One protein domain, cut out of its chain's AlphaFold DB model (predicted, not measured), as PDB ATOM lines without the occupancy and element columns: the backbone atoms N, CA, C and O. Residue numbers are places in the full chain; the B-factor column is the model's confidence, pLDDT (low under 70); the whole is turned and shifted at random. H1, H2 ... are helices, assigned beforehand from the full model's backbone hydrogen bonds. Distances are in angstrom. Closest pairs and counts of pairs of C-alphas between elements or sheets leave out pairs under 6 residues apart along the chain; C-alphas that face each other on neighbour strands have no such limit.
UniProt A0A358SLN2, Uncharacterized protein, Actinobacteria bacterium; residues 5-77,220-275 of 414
ATOM      1  N   ALA A   5     149.339 187.511 145.425       90.75
ATOM      2  CA  ALA A   5     149.540 188.402 146.565       90.75
ATOM      3  C   ALA A   5     148.325 188.425 147.499       90.75
ATOM      4  O   ALA A   5     148.488 188.335 148.715       90.75
ATOM      5  N   GLU A   6     147.113 188.487 146.945       92.88
ATOM      6  CA  GLU A   6     145.882 188.435 147.733       92.88
ATOM      7  C   GLU A   6     145.724 187.088 148.449       92.88
ATOM      8  O   GLU A   6     145.463 187.063 149.655       92.88
ATOM      9  N   SER A   7     145.970 185.974 147.757       92.44
ATOM     10  CA  SER A   7     145.899 184.640 148.363       92.44
ATOM     11  C   SER A   7     146.918 184.455 149.491       92.44
ATOM     12  O   SER A   7     146.580 183.913 150.547       92.44
ATOM     13  N   HIS A   8     148.150 184.946 149.315       92.81
ATOM     14  CA  HIS A   8     149.173 184.907 150.364       92.81
ATOM     15  C   HIS A   8     148.789 185.767 151.573       92.81
ATOM     16  O   HIS A   8     148.896 185.322 152.715       92.81
ATOM     17  N   LEU A   9     148.268 186.976 151.337       92.94
ATOM     18  CA  LEU A   9     147.816 187.860 152.408       92.94
ATOM     19  C   LEU A   9     146.664 187.230 153.210       92.94
ATOM     20  O   LEU A   9     146.662 187.278 154.440       92.94
ATOM     21  N   ARG A  10     145.713 186.570 152.533       93.88
ATOM     22  CA  ARG A  10     144.629 185.810 153.178       93.88
ATOM     23  C   ARG A  10     145.154 184.628 153.998       93.88
ATOM     24  O   ARG A  10     144.593 184.331 155.053       93.88
ATOM     25  N   LEU A  11     146.211 183.953 153.544       93.19
ATOM     26  CA  LEU A  11     146.862 182.878 154.301       93.19
ATOM     27  C   LEU A  11     147.500 183.410 155.591       93.19
ATOM     28  O   LEU A  11     147.223 182.870 156.663       93.19
ATOM     29  N   LEU A  12     148.280 184.493 155.504       91.31
ATOM     30  CA  LEU A  12     148.877 185.152 156.671       91.31
ATOM     31  C   LEU A  12     147.804 185.626 157.658       91.31
ATOM     32  O   LEU A  12     147.947 185.442 158.866       91.31
ATOM     33  N   ALA A  13     146.697 186.174 157.153       90.94
ATOM     34  CA  ALA A  13     145.567 186.584 157.978       90.94
ATOM     35  C   ALA A  13     144.974 185.401 158.760       90.94
ATOM     36  O   ALA A  13     144.773 185.504 159.969       90.94
ATOM     37  N   LYS A  14     144.750 184.255 158.102       90.94
ATOM     38  CA  LYS A  14     144.269 183.032 158.767       90.94
ATOM     39  C   LYS A  14     145.242 182.548 159.842       90.94
ATOM     40  O   LYS A  14     144.799 182.182 160.926       90.94
ATOM     41  N   GLN A  15     146.545 182.561 159.560       89.25
ATOM     42  CA  GLN A  15     147.577 182.147 160.515       89.25
ATOM     43  C   GLN A  15     147.625 183.067 161.738       89.25
ATOM     44  O   GLN A  15     147.619 182.577 162.864       89.25
ATOM     45  N   ALA A  16     147.593 184.386 161.534       85.88
ATOM     46  CA  ALA A  16     147.578 185.355 162.625       85.88
ATOM     47  C   ALA A  16     146.314 185.225 163.496       85.88
ATOM     48  O   ALA A  16     146.408 185.260 164.718       85.88
ATOM     49  N   VAL A  17     145.143 185.014 162.880       85.88
ATOM     50  CA  VAL A  17     143.865 184.790 163.584       85.88
ATOM     51  C   VAL A  17     143.848 183.463 164.350       85.88
ATOM     52  O   VAL A  17     143.153 183.355 165.359       85.88
ATOM     53  N   ALA A  18     144.566 182.440 163.877       86.38
ATOM     54  CA  ALA A  18     144.598 181.120 164.503       86.38
ATOM     55  C   ALA A  18     145.385 181.095 165.823       86.38
ATOM     56  O   ALA A  18     145.104 180.237 166.663       86.38
ATOM     57  N   LEU A  19     146.322 182.030 166.024       82.06
ATOM     58  CA  LEU A  19     147.091 182.138 167.264       82.06
ATOM     59  C   LEU A  19     146.148 182.299 168.464       82.06
ATOM     60  O   LEU A  19     145.226 183.115 168.458       82.06
ATOM     61  N   ALA A  20     146.346 181.441 169.466       59.59
ATOM     62  CA  ALA A  20     145.373 181.219 170.531       59.59
ATOM     63  C   ALA A  20     145.366 182.320 171.604       59.59
ATOM     64  O   ALA A  20     144.310 182.581 172.174       59.59
ATOM     65  N   GLU A  21     146.510 182.967 171.841       72.00
ATOM     66  CA  GLU A  21     146.755 183.856 172.982       72.00
ATOM     67  C   GLU A  21     147.394 185.187 172.533       72.00
ATOM     68  O   GLU A  21     148.295 185.186 171.684       72.00
ATOM     69  N   PRO A  22     146.990 186.334 173.111       69.44
ATOM     70  CA  PRO A  22     147.688 187.605 172.943       69.44
ATOM     71  C   PRO A  22     149.087 187.536 173.552       69.44
ATOM     72  O   PRO A  22     149.256 187.410 174.762       69.44
ATOM     73  N   GLY A  23     150.106 187.670 172.714       75.56
ATOM     74  CA  GLY A  23     151.500 187.662 173.141       75.56
ATOM     75  C   GLY A  23     152.422 188.194 172.054       75.56
ATOM     76  O   GLY A  23     151.965 188.694 171.024       75.56
ATOM     77  N   ASP A  24     153.729 188.065 172.268       74.88
ATOM     78  CA  ASP A  24     154.751 188.535 171.324       74.88
ATOM     79  C   ASP A  24     154.609 187.887 169.937       74.88
ATOM     80  O   ASP A  24     154.823 188.547 168.920       74.88
ATOM     81  N   GLU A  25     154.200 186.618 169.881       79.19
ATOM     82  CA  GLU A  25     153.972 185.897 168.624       79.19
ATOM     83  C   GLU A  25     152.768 186.446 167.856       79.19
ATOM     84  O   GLU A  25     152.872 186.710 166.659       79.19
ATOM     85  N   PHE A  26     151.654 186.702 168.549       81.12
ATOM     86  CA  PHE A  26     150.491 187.361 167.957       81.12
ATOM     87  C   PHE A  26     150.844 188.772 167.471       81.12
ATOM     88  O   PHE A  26     150.528 189.133 166.337       81.12
ATOM     89  N   ALA A  27     151.575 189.549 168.279       78.00
ATOM     90  CA  ALA A  27     152.041 190.887 167.913       78.00
ATOM     91  C   ALA A  27     152.901 190.869 166.638       78.00
ATOM     92  O   ALA A  27     152.735 191.709 165.752       78.00
ATOM     93  N   ALA A  28     153.823 189.906 166.546       80.25
ATOM     94  CA  ALA A  28     154.714 189.733 165.409       80.25
ATOM     95  C   ALA A  28     153.966 189.288 164.146       80.25
ATOM     96  O   ALA A  28     154.201 189.851 163.075       80.25
ATOM     97  N   ALA A  29     153.050 188.323 164.263       84.25
ATOM     98  CA  ALA A  29     152.228 187.854 163.150       84.25
ATOM     99  C   ALA A  29     151.314 188.969 162.623       84.25
ATOM    100  O   ALA A  29     151.232 189.191 161.415       84.25
ATOM    101  N   TRP A  30     150.696 189.734 163.527       85.44
ATOM    102  CA  TRP A  30     149.835 190.855 163.168       85.44
ATOM    103  C   TRP A  30     150.612 191.985 162.482       85.44
ATOM    104  O   TRP A  30     150.216 192.468 161.424       85.44
ATOM    105  N   ALA A  31     151.771 192.366 163.021       83.94
ATOM    106  CA  ALA A  31     152.653 193.341 162.384       83.94
ATOM    107  C   ALA A  31     153.139 192.883 160.999       83.94
ATOM    108  O   ALA A  31     153.201 193.686 160.071       83.94
ATOM    109  N   SER A  32     153.453 191.595 160.850       87.12
ATOM    110  CA  SER A  32     153.888 191.007 159.579       87.12
ATOM    111  C   SER A  32     152.781 191.046 158.526       87.12
ATOM    112  O   SER A  32     153.037 191.446 157.394       87.12
ATOM    113  N   LEU A  33     151.541 190.718 158.909       89.12
ATOM    114  CA  LEU A  33     150.368 190.828 158.039       89.12
ATOM    115  C   LEU A  33     150.209 192.252 157.485       89.12
ATOM    116  O   LEU A  33     150.054 192.437 156.278       89.12
ATOM    117  N   HIS A  34     150.287 193.262 158.356       86.38
ATOM    118  CA  HIS A  34     150.184 194.667 157.951       86.38
ATOM    119  C   HIS A  34     151.348 195.096 157.060       86.38
ATOM    120  O   HIS A  34     151.128 195.707 156.019       86.38
ATOM    121  N   ALA A  35     152.579 194.733 157.415       88.00
ATOM    122  CA  ALA A  35     153.754 195.043 156.610       88.00
ATOM    123  C   ALA A  35     153.672 194.461 155.194       88.00
ATOM    124  O   ALA A  35     153.984 195.156 154.227       88.00
ATOM    125  N   VAL A  36     153.216 193.212 155.064       91.44
ATOM    126  CA  VAL A  36     153.000 192.565 153.764       91.44
ATOM    127  C   VAL A  36     151.894 193.276 152.985       91.44
ATOM    128  O   VAL A  36     152.089 193.578 151.810       91.44
ATOM    129  N   ALA A  37     150.774 193.626 153.629       90.12
ATOM    130  CA  ALA A  37     149.708 194.398 152.987       90.12
ATOM    131  C   ALA A  37     150.220 195.746 152.444       90.12
ATOM    132  O   ALA A  37     149.943 196.090 151.292       90.12
ATOM    133  N   HIS A  38     151.008 196.480 153.235       86.69
ATOM    134  CA  HIS A  38     151.635 197.732 152.810       86.69
ATOM    135  C   HIS A  38     152.605 197.522 151.646       86.69
ATOM    136  O   HIS A  38     152.496 198.222 150.643       86.69
ATOM    137  N   ALA A  39     153.523 196.557 151.745       89.38
ATOM    138  CA  ALA A  39     154.508 196.280 150.701       89.38
ATOM    139  C   ALA A  39     153.833 195.896 149.375       89.38
ATOM    140  O   ALA A  39     154.147 196.469 148.332       89.38
ATOM    141  N   CYS A  40     152.858 194.983 149.411       90.69
ATOM    142  CA  CYS A  40     152.128 194.558 148.221       90.69
ATOM    143  C   CYS A  40     151.295 195.693 147.611       90.69
ATOM    144  O   CYS A  40     151.242 195.795 146.387       90.69
ATOM    145  N   THR A  41     150.679 196.551 148.431       87.19
ATOM    146  CA  THR A  41     149.909 197.707 147.937       87.19
ATOM    147  C   THR A  41     150.831 198.750 147.310       87.19
ATOM    148  O   THR A  41     150.598 199.179 146.185       87.19
ATOM    149  N   MET A  42     151.925 199.100 147.998       85.12
ATOM    150  CA  MET A  42     152.935 200.037 147.497       85.12
ATOM    151  C   MET A  42     153.499 199.580 146.153       85.12
ATOM    152  O   MET A  42     153.626 200.386 145.243       85.12
ATOM    153  N   LEU A  43     153.812 198.292 146.006       87.81
ATOM    154  CA  LEU A  43     154.393 197.734 144.784       87.81
ATOM    155  C   LEU A  43     153.364 197.443 143.679       87.81
ATOM    156  O   LEU A  43     153.754 196.971 142.613       87.81
ATOM    157  N   GLY A  44     152.072 197.702 143.915       87.25
ATOM    158  CA  GLY A  44     151.010 197.443 142.942       87.25
ATOM    159  C   GLY A  44     150.688 195.958 142.725       87.25
ATOM    160  O   GLY A  44     150.065 195.615 141.724       87.25
ATOM    161  N   LEU A  45     151.098 195.071 143.641       91.06
ATOM    162  CA  LEU A  45     150.822 193.624 143.588       91.06
ATOM    163  C   LEU A  45     149.382 193.287 144.013       91.06
ATOM    164  O   LEU A  45     148.833 192.244 143.649       91.06
ATOM    165  N   ILE A  46     148.775 194.172 144.804       90.50
ATOM    166  CA  ILE A  46     147.376 194.136 145.227       90.50
ATOM    167  C   ILE A  46     146.838 195.571 145.272       90.50
ATOM    168  O   ILE A  46     147.579 196.510 145.549       90.50
ATOM    169  N   THR A  47     145.547 195.760 145.001       87.06
ATOM    170  CA  THR A  47     144.899 197.072 145.160       87.06
ATOM    171  C   THR A  47     144.668 197.390 146.640       87.06
ATOM    172  O   THR A  47     144.357 196.470 147.402       87.06
ATOM    173  N   GLY A  48     144.694 198.669 147.031       84.62
ATOM    174  CA  GLY A  48     144.378 199.081 148.402       84.62
ATOM    175  C   GLY A  48     143.036 198.551 148.930       84.62
ATOM    176  O   GLY A  48     143.035 197.961 150.011       84.62
ATOM    177  N   PRO A  49     141.920 198.629 148.172       87.19
ATOM    178  CA  PRO A  49     140.634 198.079 148.607       87.19
ATOM    179  C   PRO A  49     140.660 196.570 148.887       87.19
ATOM    180  O   PRO A  49     140.050 196.108 149.847       87.19
ATOM    181  N   ALA A  50     141.389 195.791 148.082       89.38
ATOM    182  CA  ALA A  50     141.522 194.349 148.301       89.38
ATOM    183  C   ALA A  50     142.367 194.035 149.548       89.38
ATOM    184  O   ALA A  50     141.978 193.188 150.352       89.38
ATOM    185  N   ALA A  51     143.477 194.749 149.764       89.56
ATOM    186  CA  ALA A  51     144.267 194.617 150.990       89.56
ATOM    187  C   ALA A  51     143.451 195.012 152.237       89.56
ATOM    188  O   ALA A  51     143.444 194.289 153.234       89.56
ATOM    189  N   GLU A  52     142.705 196.117 152.164       87.75
ATOM    190  CA  GLU A  52     141.819 196.594 153.230       87.75
ATOM    191  C   GLU A  52     140.698 195.598 153.548       87.75
ATOM    192  O   GLU A  52     140.394 195.378 154.721       87.75
ATOM    193  N   ALA A  53     140.122 194.943 152.536       89.75
ATOM    194  CA  ALA A  53     139.114 193.907 152.741       89.75
ATOM    195  C   ALA A  53     139.674 192.716 153.539       89.75
ATOM    196  O   ALA A  53     139.027 192.243 154.477       89.75
ATOM    197  N   VAL A  54     140.894 192.259 153.223       90.88
ATOM    198  CA  VAL A  54     141.551 191.162 153.956       90.88
ATOM    199  C   VAL A  54     141.857 191.565 155.400       90.88
ATOM    200  O   VAL A  54     141.544 190.811 156.323       90.88
ATOM    201  N   LEU A  55     142.416 192.760 155.613       88.44
ATOM    202  CA  LEU A  55     142.732 193.262 156.955       88.44
ATOM    203  C   LEU A  55     141.472 193.475 157.804       88.44
ATOM    204  O   LEU A  55     141.456 193.113 158.980       88.44
ATOM    205  N   THR A  56     140.397 194.003 157.212       88.19
ATOM    206  CA  THR A  56     139.100 194.191 157.881       88.19
ATOM    207  C   THR A  56     138.484 192.855 158.288       88.19
ATOM    208  O   THR A  56     138.046 192.703 159.428       88.19
ATOM    209  N   ALA A  57     138.499 191.857 157.400       89.31
ATOM    210  CA  ALA A  57     138.000 190.519 157.712       89.31
ATOM    211  C   ALA A  57     138.809 189.851 158.841       89.31
ATOM    212  O   ALA A  57     138.229 189.275 159.763       89.31
ATOM    213  N   ALA A  58     140.140 189.973 158.808       88.44
ATOM    214  CA  ALA A  58     141.012 189.476 159.872       88.44
ATOM    215  C   ALA A  58     140.732 190.179 161.210       88.44
ATOM    216  O   ALA A  58     140.620 189.526 162.245       88.44
ATOM    217  N   SER A  59     140.564 191.504 161.184       85.00
ATOM    218  CA  SER A  59     140.250 192.327 162.355       85.00
ATOM    219  C   SER A  59     138.915 191.939 162.996       85.00
ATOM    220  O   SER A  59     138.825 191.779 164.216       85.00
ATOM    221  N   ALA A  60     137.883 191.711 162.181       85.69
ATOM    222  CA  ALA A  60     136.585 191.246 162.657       85.69
ATOM    223  C   ALA A  60     136.693 189.867 163.330       85.69
ATOM    224  O   ALA A  60     136.126 189.662 164.403       85.69
ATOM    225  N   ALA A  61     137.474 188.945 162.756       87.50
ATOM    226  CA  ALA A  61     137.703 187.622 163.335       87.50
ATOM    227  C   ALA A  61     138.481 187.678 164.665       87.50
ATOM    228  O   ALA A  61     138.134 186.970 165.607       87.50
ATOM    229  N   VAL A  62     139.494 188.543 164.769       83.69
ATOM    230  CA  VAL A  62     140.229 188.806 166.021       83.69
ATOM    231  C   VAL A  62     139.299 189.392 167.090       83.69
ATOM    232  O   VAL A  62     139.306 188.945 168.236       83.69
ATOM    233  N   THR A  63     138.446 190.344 166.704       82.81
ATOM    234  CA  THR A  63     137.471 190.985 167.601       82.81
ATOM    235  C   THR A  63     136.435 189.982 168.112       82.81
ATOM    236  O   THR A  63     136.126 189.967 169.300       82.81
ATOM    237  N   ALA A  64     135.945 189.087 167.248       85.25
ATOM    238  CA  ALA A  64     135.017 188.018 167.624       85.25
ATOM    239  C   ALA A  64     135.603 187.043 168.666       85.25
ATOM    240  O   ALA A  64     134.854 186.372 169.371       85.25
ATOM    241  N   ARG A  65     136.935 186.991 168.800       80.88
ATOM    242  CA  ARG A  65     137.652 186.211 169.821       80.88
ATOM    243  C   ARG A  65     137.915 186.990 171.118       80.88
ATOM    244  O   ARG A  65     138.606 186.478 171.992       80.88
ATOM    245  N   GLY A  66     137.386 188.208 171.256       75.94
ATOM    246  CA  GLY A  66     137.503 189.027 172.468       75.94
ATOM    247  C   GLY A  66     138.813 189.810 172.597       75.94
ATOM    248  O   GLY A  66     139.113 190.313 173.679       75.94
ATOM    249  N   LEU A  67     139.602 189.924 171.523       71.94
ATOM    250  CA  LEU A  67     140.865 190.665 171.546       71.94
ATOM    251  C   LEU A  67     140.653 192.164 171.267       71.94
ATOM    252  O   LEU A  67     139.826 192.523 170.424       71.94
ATOM    253  N   PRO A  68     141.382 193.063 171.957       64.19
ATOM    254  CA  PRO A  68     141.111 194.494 171.893       64.19
ATOM    255  C   PRO A  68     141.513 195.129 170.553       64.19
ATOM    256  O   PRO A  68     142.613 194.925 170.041       64.19
ATOM    257  N   ALA A  69     140.647 196.017 170.055       56.97
ATOM    258  CA  ALA A  69     140.837 196.787 168.823       56.97
ATOM    259  C   ALA A  69     142.069 197.721 168.834       56.97
ATOM    260  O   ALA A  69     142.506 198.183 167.785       56.97
ATOM    261  N   SER A  70     142.668 197.984 170.000       55.78
ATOM    262  CA  SER A  70     143.881 198.806 170.143       55.78
ATOM    263  C   SER A  70     145.143 198.181 169.532       55.78
ATOM    264  O   SER A  70     146.166 198.855 169.423       55.78
ATOM    265  N   TRP A  71     145.080 196.911 169.121       54.09
ATOM    266  CA  TRP A  71     146.159 196.201 168.428       54.09
ATOM    267  C   TRP A  71     146.090 196.341 166.909       54.09
ATOM    268  O   TRP A  71     146.966 195.828 166.222       54.09
ATOM    269  N   LEU A  72     145.066 197.013 166.379       54.25
ATOM    270  CA  LEU A  72     144.859 197.221 164.952       54.25
ATOM    271  C   LEU A  72     145.668 198.448 164.496       54.25
ATOM    272  O   LEU A  72     145.306 199.572 164.853       54.25
ATOM    273  N   PRO A  73     146.755 198.289 163.717       51.84
ATOM    274  CA  PRO A  73     147.308 199.405 162.967       51.84
ATOM    275  C   PRO A  73     146.221 199.994 162.062       51.84
ATOM    276  O   PRO A  73     145.322 199.281 161.608       51.84
ATOM    277  N   GLY A  74     146.299 201.304 161.826       51.91
ATOM    278  CA  GLY A  74     145.391 202.005 160.924       51.91
ATOM    279  C   GLY A  74     145.408 201.442 159.499       51.91
ATOM    280  O   GLY A  74     146.216 200.585 159.151       51.91
ATOM    281  N   ARG A  75     144.490 201.954 158.673       52.78
ATOM    282  CA  ARG A  75     144.335 201.630 157.246       52.78
ATOM    283  C   ARG A  75     145.703 201.524 156.545       52.78
ATOM    284  O   ARG A  75     146.555 202.374 156.821       52.78
ATOM    285  N   PRO A  76     145.927 200.551 155.638       52.97
ATOM    286  CA  PRO A  76     147.191 200.434 154.925       52.97
ATOM    287  C   PRO A  76     147.456 201.700 154.098       52.97
ATOM    288  O   PRO A  76     146.953 201.887 152.995       52.97
ATOM    289  N   ALA A  77     148.241 202.604 154.672       53.78
ATOM    290  CA  ALA A  77     148.741 203.802 154.035       53.78
ATOM    291  C   ALA A  77     149.733 203.389 152.929       53.78
ATOM    292  O   ALA A  77     150.762 202.766 153.210       53.78
ATOM    293  N   PRO A 220     170.070 197.984 133.897       66.12
ATOM    294  CA  PRO A 220     168.669 197.901 134.299       66.12
ATOM    295  C   PRO A 220     168.558 197.985 135.819       66.12
ATOM    296  O   PRO A 220     169.178 197.220 136.561       66.12
ATOM    297  N   TRP A 221     167.790 198.978 136.258       71.94
ATOM    298  CA  TRP A 221     167.508 199.240 137.660       71.94
ATOM    299  C   TRP A 221     166.993 197.957 138.339       71.94
ATOM    300  O   TRP A 221     166.214 197.235 137.706       71.94
ATOM    301  N   PRO A 222     167.401 197.641 139.588       82.12
ATOM    302  CA  PRO A 222     166.846 196.498 140.307       82.12
ATOM    303  C   PRO A 222     165.317 196.539 140.316       82.12
ATOM    304  O   PRO A 222     164.707 197.607 140.209       82.12
ATOM    305  N   THR A 223     164.681 195.377 140.463       85.94
ATOM    306  CA  THR A 223     163.215 195.343 140.515       85.94
ATOM    307  C   THR A 223     162.708 196.175 141.696       85.94
ATOM    308  O   THR A 223     163.374 196.300 142.726       85.94
ATOM    309  N   ALA A 224     161.493 196.717 141.599       88.06
ATOM    310  CA  ALA A 224     160.948 197.532 142.684       88.06
ATOM    311  C   ALA A 224     160.851 196.777 144.018       88.06
ATOM    312  O   ALA A 224     161.051 197.367 145.080       88.06
ATOM    313  N   ALA A 225     160.614 195.464 143.962       90.50
ATOM    314  CA  ALA A 225     160.647 194.583 145.122       90.50
ATOM    315  C   ALA A 225     162.053 194.490 145.742       90.50
ATOM    316  O   ALA A 225     162.190 194.545 146.964       90.50
ATOM    317  N   GLU A 226     163.103 194.408 144.921       89.06
ATOM    318  CA  GLU A 226     164.492 194.436 145.387       89.06
ATOM    319  C   GLU A 226     164.863 195.790 145.985       89.06
ATOM    320  O   GLU A 226     165.413 195.834 147.084       89.06
ATOM    321  N   CYS A 227     164.508 196.901 145.337       88.12
ATOM    322  CA  CYS A 227     164.721 198.238 145.897       88.12
ATOM    323  C   CYS A 227     164.007 198.409 147.245       88.12
ATOM    324  O   CYS A 227     164.608 198.895 148.207       88.12
ATOM    325  N   TYR A 228     162.751 197.965 147.341       88.44
ATOM    326  CA  TYR A 228     161.966 198.024 148.574       88.44
ATOM    327  C   TYR A 228     162.622 197.205 149.691       88.44
ATOM    328  O   TYR A 228     162.827 197.709 150.797       88.44
ATOM    329  N   LEU A 229     163.010 195.959 149.399       88.50
ATOM    330  CA  LEU A 229     163.633 195.079 150.384       88.50
ATOM    331  C   LEU A 229     165.023 195.578 150.805       88.50
ATOM    332  O   LEU A 229     165.367 195.520 151.984       88.50
ATOM    333  N   ALA A 230     165.807 196.124 149.872       86.44
ATOM    334  CA  ALA A 230     167.099 196.734 150.171       86.44
ATOM    335  C   ALA A 230     166.957 197.910 151.146       86.44
ATOM    336  O   ALA A 230     167.697 197.971 152.128       86.44
ATOM    337  N   LEU A 231     165.984 198.800 150.922       84.38
ATOM    338  CA  LEU A 231     165.702 199.932 151.810       84.38
ATOM    339  C   LEU A 231     165.209 199.475 153.186       84.38
ATOM    340  O   LEU A 231     165.651 200.005 154.206       84.38
ATOM    341  N   LEU A 232     164.351 198.453 153.229       84.44
ATOM    342  CA  LEU A 232     163.868 197.870 154.478       84.44
ATOM    343  C   LEU A 232     165.017 197.261 155.302       84.44
ATOM    344  O   LEU A 232     165.085 197.444 156.516       84.44
ATOM    345  N   CYS A 233     165.954 196.576 154.640       82.00
ATOM    346  CA  CYS A 233     167.108 195.924 155.262       82.00
ATOM    347  C   CYS A 233     168.330 196.837 155.476       82.00
ATOM    348  O   CYS A 233     169.341 196.375 156.021       82.00
ATOM    349  N   ALA A 234     168.289 198.092 155.020       78.00
ATOM    350  CA  ALA A 234     169.368 199.060 155.217       78.00
ATOM    351  C   ALA A 234     169.418 199.602 156.656       78.00
ATOM    352  O   ALA A 234     170.469 200.059 157.101       78.00
ATOM    353  N   GLN A 235     168.303 199.528 157.386       72.81
ATOM    354  CA  GLN A 235     168.199 199.965 158.778       72.81
ATOM    355  C   GLN A 235     168.547 198.821 159.738       72.81
ATOM    356  O   GLN A 235     168.145 197.676 159.518       72.81
ATOM    357  N   ASP A 236     169.274 199.125 160.817       72.62
ATOM    358  CA  ASP A 236     169.539 198.178 161.906       72.62
ATOM    359  C   ASP A 236     169.231 198.838 163.266       72.62
ATOM    360  O   ASP A 236     169.938 199.770 163.660       72.62
ATOM    361  N   PRO A 237     168.181 198.387 163.981       73.06
ATOM    362  CA  PRO A 237     167.232 197.350 163.562       73.06
ATOM    363  C   PRO A 237     166.330 197.817 162.394       73.06
ATOM    364  O   PRO A 237     166.100 199.018 162.253       73.06
ATOM    365  N   PRO A 238     165.791 196.896 161.567       79.00
ATOM    366  CA  PRO A 238     164.807 197.247 160.541       79.00
ATOM    367  C   PRO A 238     163.551 197.914 161.133       79.00
ATOM    368  O   PRO A 238     163.274 197.720 162.324       79.00
ATOM    369  N   PRO A 239     162.747 198.628 160.319       78.44
ATOM    370  CA  PRO A 239     161.505 199.245 160.772       78.44
ATOM    371  C   PRO A 239     160.558 198.226 161.408       78.44
ATOM    372  O   PRO A 239     160.232 197.201 160.810       78.44
ATOM    373  N   ALA A 240     160.089 198.527 162.615       78.69
ATOM    374  CA  ALA A 240     159.025 197.777 163.271       78.69
ATOM    375  C   ALA A 240     157.645 198.363 162.930       78.69
ATOM    376  O   ALA A 240     157.517 199.544 162.597       78.69
ATOM    377  N   ILE A 241     156.603 197.540 163.061       73.69
ATOM    378  CA  ILE A 241     155.205 197.985 163.174       73.69
ATOM    379  C   ILE A 241     154.726 197.666 164.591       73.69
ATOM    380  O   ILE A 241     154.838 196.522 165.043       73.69
ATOM    381  N   GLY A 242     154.204 198.667 165.301       72.69
ATOM    382  CA  GLY A 242     153.747 198.504 166.682       72.69
ATOM    383  C   GLY A 242     154.861 197.981 167.597       72.69
ATOM    384  O   GLY A 242     155.933 198.571 167.673       72.69
ATOM    385  N   ARG A 243     154.606 196.860 168.285       67.62
ATOM    386  CA  ARG A 243     155.548 196.224 169.231       67.62
ATOM    387  C   ARG A 243     156.413 195.115 168.611       67.62
ATOM    388  O   ARG A 243     157.091 194.395 169.336       67.62
ATOM    389  N   SER A 244     156.375 194.940 167.290       71.12
ATOM    390  CA  SER A 244     157.104 193.856 166.621       71.12
ATOM    391  C   SER A 244     158.621 194.047 166.622       71.12
ATOM    392  O   SER A 244     159.146 195.156 166.727       71.12
ATOM    393  N   ARG A 245     159.349 192.942 166.426       76.31
ATOM    394  CA  ARG A 245     160.771 192.997 166.075       76.31
ATOM    395  C   ARG A 245     160.879 193.235 164.570       76.31
ATOM    396  O   ARG A 245     160.488 192.372 163.790       76.31
ATOM    397  N   GLY A 246     161.477 194.351 164.146       79.62
ATOM    398  CA  GLY A 246     161.551 194.726 162.722       79.62
ATOM    399  C   GLY A 246     162.176 193.671 161.795       79.62
ATOM    400  O   GLY A 246     161.848 193.602 160.617       79.62
ATOM    401  N   ARG A 247     163.022 192.773 162.319       83.75
ATOM    402  CA  ARG A 247     163.571 191.644 161.545       83.75
ATOM    403  C   ARG A 247     162.515 190.615 161.131       83.75
ATOM    404  O   ARG A 247     162.610 190.093 160.029       83.75
ATOM    405  N   GLN A 248     161.530 190.333 161.985       82.75
ATOM    406  CA  GLN A 248     160.426 189.421 161.646       82.75
ATOM    407  C   GLN A 248     159.562 190.027 160.541       82.75
ATOM    408  O   GLN A 248     159.239 189.353 159.572       82.75
ATOM    409  N   VAL A 249     159.292 191.329 160.645       84.94
ATOM    410  CA  VAL A 249     158.583 192.095 159.619       84.94
ATOM    411  C   VAL A 249     159.331 192.059 158.280       84.94
ATOM    412  O   VAL A 249     158.735 191.755 157.250       84.94
ATOM    413  N   ALA A 250     160.643 192.310 158.284       87.75
ATOM    414  CA  ALA A 250     161.454 192.254 157.069       87.75
ATOM    415  C   ALA A 250     161.497 190.851 156.439       87.75
ATOM    416  O   ALA A 250     161.440 190.735 155.215       87.75
ATOM    417  N   ALA A 251     161.559 189.798 157.259       88.81
ATOM    418  CA  ALA A 251     161.499 188.420 156.785       88.81
ATOM    419  C   ALA A 251     160.137 188.097 156.149       88.81
ATOM    420  O   ALA A 251     160.107 187.603 155.028       88.81
ATOM    421  N   ALA A 252     159.027 188.461 156.797       90.31
ATOM    422  CA  ALA A 252     157.685 188.236 156.257       90.31
ATOM    423  C   ALA A 252     157.458 188.962 154.920       90.31
ATOM    424  O   ALA A 252     156.902 188.389 153.986       90.31
ATOM    425  N   VAL A 253     157.943 190.203 154.792       92.25
ATOM    426  CA  VAL A 253     157.917 190.930 153.513       92.25
ATOM    427  C   VAL A 253     158.740 190.194 152.455       92.25
ATOM    428  O   VAL A 253     158.261 190.008 151.341       92.25
ATOM    429  N   ALA A 254     159.953 189.737 152.780       92.69
ATOM    430  CA  ALA A 254     160.785 188.987 151.840       92.69
ATOM    431  C   ALA A 254     160.118 187.681 151.372       92.69
ATOM    432  O   ALA A 254     160.138 187.383 150.178       92.69
ATOM    433  N   GLU A 255     159.502 186.929 152.287       91.50
ATOM    434  CA  GLU A 255     158.760 185.700 151.973       91.50
ATOM    435  C   GLU A 255     157.562 185.976 151.063       91.50
ATOM    436  O   GLU A 255     157.372 185.269 150.073       91.50
ATOM    437  N   ALA A 256     156.794 187.032 151.340       93.06
ATOM    438  CA  ALA A 256     155.657 187.417 150.512       93.06
ATOM    439  C   ALA A 256     156.087 187.853 149.102       93.06
ATOM    440  O   ALA A 256     155.489 187.439 148.106       93.06
ATOM    441  N   LEU A 257     157.151 188.655 148.985       94.06
ATOM    442  CA  LEU A 257     157.691 189.063 147.684       94.06
ATOM    443  C   LEU A 257     158.202 187.859 146.886       94.06
ATOM    444  O   LEU A 257     157.995 187.795 145.677       94.06
ATOM    445  N   TYR A 258     158.825 186.887 147.555       92.19
ATOM    446  CA  TYR A 258     159.260 185.640 146.927       92.19
ATOM    447  C   TYR A 258     158.067 184.806 146.451       92.19
ATOM    448  O   TYR A 258     158.015 184.399 145.293       92.19
ATOM    449  N   PHE A 259     157.072 184.596 147.318       91.62
ATOM    450  CA  PHE A 259     155.884 183.798 147.011       91.62
ATOM    451  C   PHE A 259     155.078 184.369 145.837       91.62
ATOM    452  O   PHE A 259     154.532 183.625 145.027       91.62
ATOM    453  N   THR A 260     155.016 185.696 145.729       91.25
ATOM    454  CA  THR A 260     154.312 186.393 144.642       91.25
ATOM    455  C   THR A 260     155.097 186.445 143.332       91.25
ATOM    456  O   THR A 260     154.559 186.913 142.331       91.25
ATOM    457  N   GLY A 261     156.352 185.979 143.322       89.88
ATOM    458  CA  GLY A 261     157.255 186.081 142.175       89.88
ATOM    459  C   GLY A 261     157.770 187.500 141.915       89.88
ATOM    460  O   GLY A 261     158.339 187.753 140.858       89.88
ATOM    461  N   ALA A 262     157.573 188.432 142.856       90.50
ATOM    462  CA  ALA A 262     157.985 189.828 142.713       90.50
ATOM    463  C   ALA A 262     159.504 190.023 142.866       90.50
ATOM    464  O   ALA A 262     160.045 191.002 142.359       90.50
ATOM    465  N   ILE A 263     160.184 189.105 143.558       89.50
ATOM    466  CA  ILE A 263     161.644 189.074 143.708       89.50
ATOM    467  C   ILE A 263     162.180 187.723 143.210       89.50
ATOM    468  O   ILE A 263     161.594 186.684 143.534       89.50
ATOM    469  N   PRO A 264     163.272 187.700 142.425       86.19
ATOM    470  CA  PRO A 264     163.784 186.451 141.884       86.19
ATOM    471  C   PRO A 264     164.412 185.570 142.985       86.19
ATOM    472  O   PRO A 264     164.936 186.086 143.980       86.19
ATOM    473  N   PRO A 265     164.367 184.230 142.832       85.25
ATOM    474  CA  PRO A 265     164.799 183.266 143.853       85.25
ATOM    475  C   PRO A 265     166.286 183.371 144.227       85.25
ATOM    476  O   PRO A 265     166.686 183.000 145.332       85.25
ATOM    477  N   ASP A 266     167.114 183.861 143.312       85.44
ATOM    478  CA  ASP A 266     168.554 184.053 143.460       85.44
ATOM    479  C   ASP A 266     168.933 185.446 143.989       85.44
ATOM    480  O   ASP A 266     170.118 185.703 144.222       85.44
ATOM    481  N   SER A 267     167.952 186.317 144.267       84.25
ATOM    482  CA  SER A 267     168.225 187.663 144.770       84.25
ATOM    483  C   SER A 267     169.027 187.611 146.084       84.25
ATOM    484  O   SER A 267     168.592 187.002 147.075       84.25
ATOM    485  N   PRO A 268     170.194 188.280 146.168       82.44
ATOM    486  CA  PRO A 268     171.022 188.279 147.375       82.44
ATOM    487  C   PRO A 268     170.315 188.933 148.573       82.44
ATOM    488  O   PRO A 268     170.652 188.654 149.730       82.44
ATOM    489  N   LEU A 269     169.304 189.769 148.312       83.38
ATOM    490  CA  LEU A 269     168.501 190.438 149.332       83.38
ATOM    491  C   LEU A 269     167.603 189.466 150.102       83.38
ATOM    492  O   LEU A 269     167.441 189.645 151.309       83.38
ATOM    493  N   LEU A 270     167.114 188.394 149.465       83.38
ATOM    494  CA  LEU A 270     166.353 187.342 150.150       83.38
ATOM    495  C   LEU A 270     167.195 186.674 151.237       83.38
ATOM    496  O   LEU A 270     166.762 186.537 152.379       83.38
ATOM    497  N   ARG A 271     168.449 186.318 150.925       78.12
ATOM    498  CA  ARG A 271     169.358 185.692 151.902       78.12
ATOM    499  C   ARG A 271     169.639 186.609 153.090       78.12
ATOM    500  O   ARG A 271     169.750 186.128 154.219       78.12
ATOM    501  N   ARG A 272     169.764 187.914 152.836       76.06
ATOM    502  CA  ARG A 272     169.980 188.933 153.870       76.06
ATOM    503  C   ARG A 272     168.741 189.114 154.749       76.06
ATOM    504  O   ARG A 272     168.880 189.091 155.969       76.06
ATOM    505  N   ALA A 273     167.559 189.259 154.151       79.38
ATOM    506  CA  ALA A 273     166.304 189.483 154.867       79.38
ATOM    507  C   ALA A 273     165.868 188.265 155.697       79.38
ATOM    508  O   ALA A 273     165.455 188.417 156.843       79.38
ATOM    509  N   LEU A 274     166.060 187.055 155.166       79.19
ATOM    510  CA  LEU A 274     165.743 185.790 155.842       79.19
ATOM    511  C   LEU A 274     166.826 185.342 156.844       79.19
ATOM    512  O   LEU A 274     166.796 184.219 157.340       79.19
ATOM    513  N   GLY A 275     167.821 186.191 157.129       62.47
ATOM    514  CA  GLY A 275     168.825 185.942 158.169       62.47
ATOM    515  C   GLY A 275     169.875 184.870 157.845       62.47
ATOM    516  O   GLY A 275     170.568 184.415 158.752       62.47
TER     517      GLY A 275
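This is residues 5 to 77 and 220 to 275 of the 414 residues of an uncharacterized protein of Actinobacteria bacterium (UniProt A0A358SLN2). What shape? H1, H2 and H3 form an up-and-down bundle, alternating in direction; H5 crosses H2, H4 and H6 pack on H5. How big? The printed part, 129 residues with six named helices, is all helix and compact, with radius of gyration of the C-alphas 14.2 A and spans 49, 29 and 22 A.

First? H1, residues 5 to 18, begins at C-alpha (149.540, 188.402, 146.565). What follows? H2, residues 24 to 42, spans 26.5 A; then come H3, 48 to 64, H4, 224 to 233, H5, 246 to 259, and H6, 268 to 273, ending at C-alpha (166.304, 189.483, 154.867).

What touches? Hub H5 touches H2 at a steep tilt of 51 degrees, C-alphas Ser 32 and Val 249 closest, 4.8 A apart. Backbones? Every O i to N i+4 pair in the helices is within hydrogen-bond range.

Any cut? The printed part is cut between residues 77 and 220, where 142 residues of the chain are not printed; C-alphas 77 and 220 are 28.7 A apart across the cut. What else? Link H4 to H5 is long; residues 68 to 77 are under pLDDT 70.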